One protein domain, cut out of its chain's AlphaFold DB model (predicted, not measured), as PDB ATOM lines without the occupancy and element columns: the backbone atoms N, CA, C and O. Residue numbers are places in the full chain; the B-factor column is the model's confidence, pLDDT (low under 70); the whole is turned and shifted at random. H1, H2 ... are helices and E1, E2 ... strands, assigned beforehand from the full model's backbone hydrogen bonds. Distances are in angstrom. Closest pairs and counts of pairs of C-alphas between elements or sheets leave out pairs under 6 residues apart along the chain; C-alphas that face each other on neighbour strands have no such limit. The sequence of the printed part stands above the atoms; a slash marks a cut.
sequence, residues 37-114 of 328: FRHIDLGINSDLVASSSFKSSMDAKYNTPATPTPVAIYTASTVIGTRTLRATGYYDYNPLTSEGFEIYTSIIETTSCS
ATOM      1  N   PHE A  37      85.387  83.504  74.073       76.75
ATOM      2  CA  PHE A  37      84.191  84.032  74.724       76.75
ATOM      3  C   PHE A  37      83.131  84.434  73.691       76.75
ATOM      4  O   PHE A  37      83.449  85.084  72.696       76.75
ATOM      5  N   ARG A  38      81.865  84.062  73.917       81.44
ATOM      6  CA  ARG A  38      80.735  84.393  73.030       81.44
ATOM      7  C   ARG A  38      79.845  85.449  73.674       81.44
ATOM      8  O   ARG A  38      79.458  85.299  74.835       81.44
ATOM      9  N   HIS A  39      79.504  86.488  72.917       81.81
ATOM     10  CA  HIS A  39      78.728  87.620  73.415       81.81
ATOM     11  C   HIS A  39      77.817  88.260  72.366       81.81
ATOM     12  O   HIS A  39      78.066  88.154  71.167       81.81
ATOM     13  N   ILE A  40      76.783  88.950  72.846       79.69
ATOM     14  CA  ILE A  40      75.911  89.828  72.060       79.69
ATOM     15  C   ILE A  40      76.012  91.241  72.654       79.69
ATOM     16  O   ILE A  40      75.651  91.451  73.816       79.69
ATOM     17  N   ASP A  41      76.480  92.197  71.848       75.25
ATOM     18  CA  ASP A  41      76.568  93.623  72.190       75.25
ATOM     19  C   ASP A  41      75.317  94.350  71.667       75.25
ATOM     20  O   ASP A  41      75.194  94.616  70.473       75.25
ATOM     21  N   LEU A  42      74.376  94.695  72.554       70.06
ATOM     22  CA  LEU A  42      73.088  95.291  72.155       70.06
ATOM     23  C   LEU A  42      73.102  96.828  72.037       70.06
ATOM     24  O   LEU A  42      72.087  97.428  71.693       70.06
ATOM     25  N   GLY A  43      74.232  97.478  72.340       59.59
ATOM     26  CA  GLY A  43      74.435  98.921  72.132       59.59
ATOM     27  C   GLY A  43      73.498  99.857  72.915       59.59
ATOM     28  O   GLY A  43      73.383 101.035  72.569       59.59
ATOM     29  N   ILE A  44      72.813  99.365  73.951       58.50
ATOM     30  CA  ILE A  44      71.739 100.094  74.633       58.50
ATOM     31  C   ILE A  44      72.331 101.116  75.616       58.50
ATOM     32  O   ILE A  44      72.644 100.812  76.767       58.50
ATOM     33  N   ASN A  45      72.450 102.371  75.175       56.88
ATOM     34  CA  ASN A  45      72.935 103.508  75.975       56.88
ATOM     35  C   ASN A  45      71.921 103.965  77.055       56.88
ATOM     36  O   ASN A  45      71.578 105.143  77.136       56.88
ATOM     37  N   SER A  46      71.388 103.034  77.848       52.16
ATOM     38  CA  SER A  46      70.260 103.246  78.760       52.16
ATOM     39  C   SER A  46      70.624 103.088  80.234       52.16
ATOM     40  O   SER A  46      71.414 102.218  80.601       52.16
ATOM     41  N   ASP A  47      69.946 103.859  81.086       56.12
ATOM     42  CA  ASP A  47      70.019 103.740  82.540       56.12
ATOM     43  C   ASP A  47      69.735 102.323  83.063       56.12
ATOM     44  O   ASP A  47      68.992 101.534  82.476       56.12
ATOM     45  N   LEU A  48      70.272 102.042  84.256       55.47
ATOM     46  CA  LEU A  48      70.175 100.762  84.973       55.47
ATOM     47  C   LEU A  48      68.775 100.127  84.971       55.47
ATOM     48  O   LEU A  48      68.667  98.905  84.880       55.47
ATOM     49  N   VAL A  49      67.717 100.937  85.046       50.06
ATOM     50  CA  VAL A  49      66.322 100.470  85.076       50.06
ATOM     51  C   VAL A  49      65.956  99.698  83.802       50.06
ATOM     52  O   VAL A  49      65.352  98.628  83.891       50.06
ATOM     53  N   ALA A  50      66.393 100.176  82.633       59.19
ATOM     54  CA  ALA A  50      66.190  99.480  81.363       59.19
ATOM     55  C   ALA A  50      66.996  98.174  81.296       59.19
ATOM     56  O   ALA A  50      66.493  97.173  80.795       59.19
ATOM     57  N   SER A  51      68.203  98.133  81.878       65.25
ATOM     58  CA  SER A  51      68.988  96.890  81.945       65.25
ATOM     59  C   SER A  51      68.323  95.812  82.814       65.25
ATOM     60  O   SER A  51      68.406  94.626  82.491       65.25
ATOM     61  N   SER A  52      67.604  96.204  83.877       71.69
ATOM     62  CA  SER A  52      66.848  95.262  84.711       71.69
ATOM     63  C   SER A  52      65.567  94.752  84.046       71.69
ATOM     64  O   SER A  52      65.337  93.546  84.063       71.69
ATOM     65  N   SER A  53      64.763  95.617  83.412       72.06
ATOM     66  CA  SER A  53      63.559  95.166  82.696       72.06
ATOM     67  C   SER A  53      63.907  94.340  81.455       72.06
ATOM     68  O   SER A  53      63.263  93.320  81.206       72.06
ATOM     69  N   PHE A  54      64.975  94.707  80.737       74.88
ATOM     70  CA  PHE A  54      65.548  93.885  79.673       74.88
ATOM     71  C   PHE A  54      65.956  92.505  80.201       74.88
ATOM     72  O   PHE A  54      65.517  91.496  79.652       74.88
ATOM     73  N   LYS A  55      66.728  92.436  81.298       77.19
ATOM     74  CA  LYS A  55      67.115  91.147  81.886       77.19
ATOM     75  C   LYS A  55      65.897  90.310  82.285       77.19
ATOM     76  O   LYS A  55      65.862  89.144  81.920       77.19
ATOM     77  N   SER A  56      64.874  90.880  82.924       81.44
ATOM     78  CA  SER A  56      63.646  90.133  83.241       81.44
ATOM     79  C   SER A  56      62.923  89.603  81.994       81.44
ATOM     80  O   SER A  56      62.391  88.497  82.036       81.44
ATOM     81  N   SER A  57      62.935  90.340  80.877       80.50
ATOM     82  CA  SER A  57      62.380  89.863  79.602       80.50
ATOM     83  C   SER A  57      63.203  88.727  78.986       80.50
ATOM     84  O   SER A  57      62.625  87.799  78.424       80.50
ATOM     85  N   MET A  58      64.534  88.787  79.084       80.00
ATOM     86  CA  MET A  58      65.413  87.720  78.597       80.00
ATOM     87  C   MET A  58      65.322  86.478  79.486       80.00
ATOM     88  O   MET A  58      65.212  85.372  78.969       80.00
ATOM     89  N   ASP A  59      65.280  86.648  80.807       84.56
ATOM     90  CA  ASP A  59      65.102  85.551  81.760       84.56
ATOM     91  C   ASP A  59      63.770  84.825  81.521       84.56
ATOM     92  O   ASP A  59      63.735  83.599  81.474       84.56
ATOM     93  N   ALA A  60      62.684  85.564  81.276       85.12
ATOM     94  CA  ALA A  60      61.365  84.987  81.008       85.12
ATOM     95  C   ALA A  60      61.283  84.142  79.718       85.12
ATOM     96  O   ALA A  60      60.359  83.340  79.594       85.12
ATOM     97  N   LYS A  61      62.214  84.314  78.766       81.94
ATOM     98  CA  LYS A  61      62.219  83.600  77.473       81.94
ATOM     99  C   LYS A  61      63.382  82.611  77.305       81.94
ATOM    100  O   LYS A  61      63.214  81.600  76.628       81.94
ATOM    101  N   TYR A  62      64.537  82.877  77.916       81.69
ATOM    102  CA  TYR A  62      65.798  82.180  77.638       81.69
ATOM    103  C   TYR A  62      66.478  81.562  78.874       81.69
ATOM    104  O   TYR A  62      67.513  80.911  78.717       81.69
ATOM    105  N   ASN A  63      65.929  81.716  80.090       75.62
ATOM    106  CA  ASN A  63      66.467  81.086  81.308       75.62
ATOM    107  C   ASN A  63      66.176  79.572  81.336       75.62
ATOM    108  O   ASN A  63      65.292  79.083  82.045       75.62
ATOM    109  N   THR A  64      66.942  78.840  80.538       68.31
ATOM    110  CA  THR A  64      67.001  77.375  80.483       68.31
ATOM    111  C   THR A  64      68.187  76.858  81.316       68.31
ATOM    112  O   THR A  64      69.086  77.638  81.643       68.31
ATOM    113  N   PRO A  65      68.215  75.569  81.713       60.44
ATOM    114  CA  PRO A  65      69.380  74.982  82.373       60.44
ATOM    115  C   PRO A  65      70.633  75.133  81.504       60.44
ATOM    116  O   PRO A  65      70.606  74.807  80.321       60.44
ATOM    117  N   ALA A  66      71.722  75.641  82.083       58.34
ATOM    118  CA  ALA A  66      72.892  76.051  81.315       58.34
ATOM    119  C   ALA A  66      73.602  74.865  80.636       58.34
ATOM    120  O   ALA A  66      74.137  73.976  81.302       58.34
ATOM    121  N   THR A  67      73.666  74.903  79.305       59.53
ATOM    122  CA  THR A  67      74.594  74.097  78.505       59.53
ATOM    123  C   THR A  67      76.053  74.491  78.776       59.53
ATOM    124  O   THR A  67      76.320  75.584  79.282       59.53
ATOM    125  N   PRO A  68      77.039  73.640  78.420       63.97
ATOM    126  CA  PRO A  68      78.463  73.918  78.648       63.97
ATOM    127  C   PRO A  68      79.029  75.148  77.906       63.97
ATOM    128  O   PRO A  68      80.183  75.504  78.133       63.97
ATOM    129  N   THR A  69      78.260  75.807  77.032       68.50
ATOM    130  CA  THR A  69      78.703  76.974  76.245       68.50
ATOM    131  C   THR A  69      77.724  78.153  76.356       68.50
ATOM    132  O   THR A  69      77.055  78.484  75.372       68.50
ATOM    133  N   PRO A  70      77.616  78.802  77.532       75.75
ATOM    134  CA  PRO A  70      76.751  79.963  77.712       75.75
ATOM    135  C   PRO A  70      77.238  81.174  76.901       75.75
ATOM    136  O   PRO A  70      78.434  81.470  76.845       75.75
ATOM    137  N   VAL A  71      76.293  81.916  76.327       78.38
ATOM    138  CA  VAL A  71      76.527  83.187  75.627       78.38
ATOM    139  C   VAL A  71      76.206  84.339  76.572       78.38
ATOM    140  O   VAL A  71      75.138  84.362  77.189       78.38
ATOM    141  N   ALA A  72      77.119  85.302  76.691       75.19
ATOM    142  CA  ALA A  72      76.891  86.506  77.482       75.19
ATOM    143  C   ALA A  72      76.105  87.559  76.690       75.19
ATOM    144  O   ALA A  72      76.369  87.788  75.513       75.19
ATOM    145  N   ILE A  73      75.175  88.255  77.334       75.75
ATOM    146  CA  ILE A  73      74.440  89.363  76.708       75.75
ATOM    147  C   ILE A  73      74.685  90.637  77.490       75.75
ATOM    148  O   ILE A  73      74.478  90.672  78.706       75.75
ATOM    149  N   TYR A  74      75.106  91.671  76.768       69.12
ATOM    150  CA  TYR A  74      75.566  92.933  77.316       69.12
ATOM    151  C   TYR A  74      74.668  94.092  76.880       69.12
ATOM    152  O   TYR A  74      74.429  94.308  75.691       69.12
ATOM    153  N   THR A  75      74.182  94.865  77.857       61.22
ATOM    154  CA  THR A  75      73.349  96.048  77.567       61.22
ATOM    155  C   THR A  75      74.175  97.318  77.325       61.22
ATOM    156  O   THR A  75      73.788  98.125  76.493       61.22
ATOM    157  N   ALA A  76      75.353  97.444  77.950       55.19
ATOM    158  CA  ALA A  76      76.396  98.437  77.633       55.19
ATOM    159  C   ALA A  76      77.755  97.719  77.379       55.19
ATOM    160  O   ALA A  76      77.786  96.496  77.433       55.19
ATOM    161  N   SER A  77      78.895  98.398  77.163       50.22
ATOM    162  CA  SER A  77      80.091  97.808  76.478       50.22
ATOM    163  C   SER A  77      81.480  97.967  77.183       50.22
ATOM    164  O   SER A  77      81.887  99.104  77.320       50.22
ATOM    165  N   THR A  78      82.215  96.898  77.636       48.38
ATOM    166  CA  THR A  78      83.158  96.958  78.828       48.38
ATOM    167  C   THR A  78      84.695  96.919  78.727       48.38
ATOM    168  O   THR A  78      85.287  96.489  77.738       48.38
ATOM    169  N   VAL A  79      85.317  97.375  79.840       52.16
ATOM    170  CA  VAL A  79      86.736  97.345  80.243       52.16
ATOM    171  C   VAL A  79      87.198  95.899  80.462       52.16
ATOM    172  O   VAL A  79      87.733  95.530  81.502       52.16
ATOM    173  N   ILE A  80      87.005  95.065  79.444       53.78
ATOM    174  CA  ILE A  80      87.923  93.970  79.159       53.78
ATOM    175  C   ILE A  80      89.088  94.683  78.464       53.78
ATOM    176  O   ILE A  80      88.948  95.159  77.340       53.78
ATOM    177  N   GLY A  81      90.156  94.961  79.210       64.25
ATOM    178  CA  GLY A  81      91.140  95.970  78.814       64.25
ATOM    179  C   GLY A  81      90.731  97.405  79.189       64.25
ATOM    180  O   GLY A  81      91.220  97.898  80.202       64.25
ATOM    181  N   THR A  82      89.913  98.111  78.377       45.19
ATOM    182  CA  THR A  82      89.943  99.608  78.364       45.19
ATOM    183  C   THR A  82      88.646 100.483  78.191       45.19
ATOM    184  O   THR A  82      88.820 101.697  78.116       45.19
ATOM    185  N   ARG A  83      87.361 100.026  78.172       47.72
ATOM    186  CA  ARG A  83      86.135 100.927  78.080       47.72
ATOM    187  C   ARG A  83      84.759 100.333  78.535       47.72
ATOM    188  O   ARG A  83      84.421  99.369  77.902       47.72
ATOM    189  N   THR A  84      83.980 100.865  79.517       48.00
ATOM    190  CA  THR A  84      82.812 100.302  80.344       48.00
ATOM    191  C   THR A  84      81.348 100.270  79.765       48.00
ATOM    192  O   THR A  84      80.987 101.257  79.138       48.00
ATOM    193  N   LEU A  85      80.356  99.343  79.993       54.66
ATOM    194  CA  LEU A  85      80.141  98.087  80.803       54.66
ATOM    195  C   LEU A  85      79.121  98.211  81.966       54.66
ATOM    196  O   LEU A  85      79.515  98.437  83.109       54.66
ATOM    197  N   ARG A  86      77.833  97.878  81.721       58.00
ATOM    198  CA  ARG A  86      76.966  97.244  82.722       58.00
ATOM    199  C   ARG A  86      75.895  96.247  82.227       58.00
ATOM    200  O   ARG A  86      75.388  96.349  81.114       58.00
ATOM    201  N   ALA A  87      75.549  95.356  83.164       53.59
ATOM    202  CA  ALA A  87      74.560  94.273  83.137       53.59
ATOM    203  C   ALA A  87      74.830  93.132  82.140       53.59
ATOM    204  O   ALA A  87      74.965  93.342  80.937       53.59
ATOM    205  N   THR A  88      74.859  91.915  82.694       66.12
ATOM    206  CA  THR A  88      75.157  90.660  81.999       66.12
ATOM    207  C   THR A  88      74.082  89.632  82.326       66.12
ATOM    208  O   THR A  88      73.761  89.426  83.500       66.12
ATOM    209  N   GLY A  89      73.562  88.953  81.309       72.31
ATOM    210  CA  GLY A  89      72.921  87.645  81.458       72.31
ATOM    211  C   GLY A  89      73.720  86.581  80.708       72.31
ATOM    212  O   GLY A  89      74.435  86.922  79.770       72.31
ATOM    213  N   TYR A  90      73.605  85.324  81.127       79.69
ATOM    214  CA  TYR A  90      74.186  84.168  80.443       79.69
ATOM    215  C   TYR A  90      73.044  83.254  80.010       79.69
ATOM    216  O   TYR A  90      72.234  82.874  80.855       79.69
ATOM    217  N   TYR A  91      72.970  82.928  78.722       81.75
ATOM    218  CA  TYR A  91      71.874  82.141  78.149       81.75
ATOM    219  C   TYR A  91      72.406  81.114  77.143       81.75
ATOM    220  O   TYR A  91      73.568  81.171  76.735       81.75
ATOM    221  N   ASP A  92      71.557  80.165  76.757       82.81
ATOM    222  CA  ASP A  92      71.902  79.120  75.794       82.81
ATOM    223  C   ASP A  92      72.129  79.688  74.381       82.81
ATOM    224  O   ASP A  92      71.429  80.599  73.940       82.81
ATOM    225  N   TYR A  93      73.101  79.131  73.657       81.25
ATOM    226  CA  TYR A  93      73.445  79.531  72.290       81.25
ATOM    227  C   TYR A  93      72.294  79.317  71.292       81.25
ATOM    228  O   TYR A  93      72.013  80.184  70.463       81.25
ATOM    229  N   ASN A  94      71.608  78.178  71.378       83.19
ATOM    230  CA  ASN A  94      70.639  77.740  70.376       83.19
ATOM    231  C   ASN A  94      69.409  78.667  70.278       83.19
ATOM    232  O   ASN A  94      69.173  79.183  69.182       83.19
ATOM    233  N   PRO A  95      68.662  78.967  71.368       82.69
ATOM    234  CA  PRO A  95      67.469  79.806  71.286       82.69
ATOM    235  C   PRO A  95      67.781  81.275  70.962       82.69
ATOM    236  O   PRO A  95      66.892  81.998  70.525       82.69
ATOM    237  N   LEU A  96      69.030  81.724  71.142       80.44
ATOM    238  CA  LEU A  96      69.478  83.037  70.671       80.44
ATOM    239  C   LEU A  96      69.684  83.034  69.150       80.44
ATOM    240  O   LEU A  96      69.185  83.924  68.462       80.44
ATOM    241  N   THR A  97      70.361  82.018  68.602       78.94
ATOM    242  CA  THR A  97      70.558  81.923  67.143       78.94
ATOM    243  C   THR A  97      69.253  81.727  66.369       78.94
ATOM    244  O   THR A  97      69.085  82.343  65.319       78.94
ATOM    245  N   SER A  98      68.289  80.958  66.893       82.06
ATOM    246  CA  SER A  98      66.976  80.776  66.246       82.06
ATOM    247  C   SER A  98      66.125  82.051  66.196       82.06
ATOM    248  O   SER A  98      65.186  82.133  65.414       82.06
ATOM    249  N   GLU A  99      66.445  83.039  67.033       80.88
ATOM    250  CA  GLU A  99      65.778  84.346  67.102       80.88
ATOM    251  C   GLU A  99      66.542  85.436  66.324       80.88
ATOM    252  O   GLU A  99      66.161  86.604  66.355       80.88
ATOM    253  N   GLY A 100      67.613  85.066  65.612       81.31
ATOM    254  CA  GLY A 100      68.376  85.976  64.755       81.31
ATOM    255  C   GLY A 100      69.346  86.906  65.490       81.31
ATOM    256  O   GLY A 100      69.779  87.898  64.906       81.31
ATOM    257  N   PHE A 101      69.707  86.620  66.747       81.44
ATOM    258  CA  PHE A 101      70.758  87.382  67.428       81.44
ATOM    259  C   PHE A 101      72.138  87.090  66.819       81.44
ATOM    260  O   PHE A 101      72.566  85.938  66.752       81.44
ATOM    261  N   GLU A 102      72.871  88.139  66.441       82.56
ATOM    262  CA  GLU A 102      74.266  88.029  66.009       82.56
ATOM    263  C   GLU A 102      75.188  87.792  67.218       82.56
ATOM    264  O   GLU A 102      75.229  88.596  68.151       82.56
ATOM    265  N   ILE A 103      75.921  86.671  67.216       82.94
ATOM    266  CA  ILE A 103      76.782  86.247  68.331       82.94
ATOM    267  C   ILE A 103      78.252  86.446  67.960       82.94
ATOM    268  O   ILE A 103      78.876  85.618  67.289       82.94
ATOM    269  N   TYR A 104      78.838  87.519  68.475       82.31
ATOM    270  CA  TYR A 104      80.253  87.821  68.312       82.31
ATOM    271  C   TYR A 104      81.118  86.894  69.172       82.31
ATOM    272  O   TYR A 104      80.805  86.597  70.331       82.31
ATOM    273  N   THR A 105      82.254  86.463  68.624       82.94
ATOM    274  CA  THR A 105      83.227  85.620  69.329       82.94
ATOM    275  C   THR A 105      84.527  86.391  69.530       82.94
ATOM    276  O   THR A 105      85.179  86.768  68.561       82.94
ATOM    277  N   SER A 106      84.893  86.617  70.789       77.94
ATOM    278  CA  SER A 106      86.103  87.328  71.210       77.94
ATOM    279  C   SER A 106      87.109  86.364  71.830       77.94
ATOM    280  O   SER A 106      86.729  85.362  72.437       77.94
ATOM    281  N   ILE A 107      88.394  86.687  71.719       80.25
ATOM    282  CA  ILE A 107      89.481  85.975  72.398       80.25
ATOM    283  C   ILE A 107      90.030  86.893  73.492       80.25
ATOM    284  O   ILE A 107      90.284  88.072  73.246       80.25
ATOM    285  N   ILE A 108      90.183  86.362  74.704       74.00
ATOM    286  CA  ILE A 108      90.678  87.084  75.878       74.00
ATOM    287  C   ILE A 108      91.928  86.370  76.387       74.00
ATOM    288  O   ILE A 108      91.858  85.226  76.833       74.00
ATOM    289  N   GLU A 109      93.066  87.055  76.362       82.25
ATOM    290  CA  GLU A 109      94.298  86.579  76.993       82.25
ATOM    291  C   GLU A 109      94.332  87.034  78.455       82.25
ATOM    292  O   GLU A 109      94.270  88.225  78.758       82.25
ATOM    293  N   THR A 110      94.397  86.075  79.378       74.88
ATOM    294  CA  THR A 110      94.462  86.321  80.824       74.88
ATOM    295  C   THR A 110      95.676  85.610  81.403       74.88
ATOM    296  O   THR A 110      95.824  84.403  81.238       74.88
ATOM    297  N   THR A 111      96.536  86.321  82.126       80.81
ATOM    298  CA  THR A 111      97.632  85.684  82.868       80.81
ATOM    299  C   THR A 111      97.068  84.992  84.107       80.81
ATOM    300  O   THR A 111      96.674  85.660  85.062       80.81
ATOM    301  N   SER A 112      97.038  83.659  84.103       79.19
ATOM    302  CA  SER A 112      96.671  82.870  85.281       79.19
ATOM    303  C   SER A 112      97.925  82.516  86.071       79.19
ATOM    304  O   SER A 112      98.899  82.029  85.501       79.19
ATOM    305  N   CYS A 113      97.910  82.761  87.379       82.12
ATOM    306  CA  CYS A 113      99.024  82.477  88.277       82.12
ATOM    307  C   CYS A 113      98.601  81.440  89.312       82.12
ATOM    308  O   CYS A 113      97.812  81.745  90.209       82.12
ATOM    309  N   SER A 114      99.162  80.235  89.227       75.25
ATOM    310  CA  SER A 114      98.978  79.232  90.272       75.25
ATOM    311  C   SER A 114      99.762  79.643  91.515       75.25
ATOM    312  O   SER A 114     100.984  79.808  91.471       75.25
TER     313      SER A 114
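This is residues 37 to 114 of the 328 residues of an uncharacterized protein of Pseudallescheria apiosperma (UniProt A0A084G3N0). A small, strongly twisted sheet of four short-paired strands has the long helix H1 packed over its edge strand E3, while E4, at the other edge, runs far out past its partner as an arm that makes much of the length. The short helix H2 grazes the sheet, and a long loop, residues 75 to 87, joins E2 to E3. The printed part has 78 residues, with two named helices and four named strands in the order E1, H1, E2, E3, H2, E4; the sheet, in the order E3, E2, E1, E4, is mixed, and the class is mixed, helices and strands. It is only just compact, close to loose, with a radius of gyration of the C-alphas of 13.4 A and spans of 38 by 30 by 23 A.

In the sheet, E2, residues 71 to 74, and E1, residues 37 to 41, are parallel, with N 72 and O 38 at 3.0 A. E3, residues 88 to 91, is antiparallel to E2 and forms a hairpin with it; N 73 and O 89 are 2.9 A apart. E4, residues 104 to 114, is antiparallel to E1, with N 37 and O 106 at 2.8 A. The pairing of E1 is staggered: residues 37 to 39 pair with E4 and residues 39 to 41 with E2. E4 is apart from E2 and E3. H1, residues 48 to 62, is on the sheet, two layers with the helix on one face; it lies over E3 and runs along the strands, at 6 degrees to E3 on the local plane. Its height over the sheet is 9.5 A, and its closest C-alphas to E3 are those of Tyr 62 and Tyr 91, 6.1 A apart. E1, H1 and E2 form a strand-helix-strand unit, two parallel neighbour strands with a helix between them in the chain. H2, residues 93 to 97, only grazes the sheet with residues 93 to 96. H2 is close to H1 but not clearly touching, the closest C-alphas being those of Tyr 62 and Pro 95, 7.0 A apart. E3, H2 and E4 form a split unit, with E2 and E1 between its strands in the sheet and a right-handed crossover. Every O i to N i+4 pair is within hydrogen-bond range in H2, and 10 of 11 are in H1.

E1 begins at C-alpha 37 (84.191, 84.032, 74.724). H1 is 20.5 A long and begins at C-alpha 48 (70.175, 100.762, 84.973). E4 is 30.1 A long and ends at C-alpha 114 (98.978, 79.232, 90.272).

The C-alphas of Glu 99 and Ser 114, the two farthest apart, are 40.8 A apart. The printed part has no cut, and the link from E2 to E3 is long. Mean pLDDT of the printed part is 70.8; residues 43 to 51, 64 to 69 and 74 to 88 are under 70.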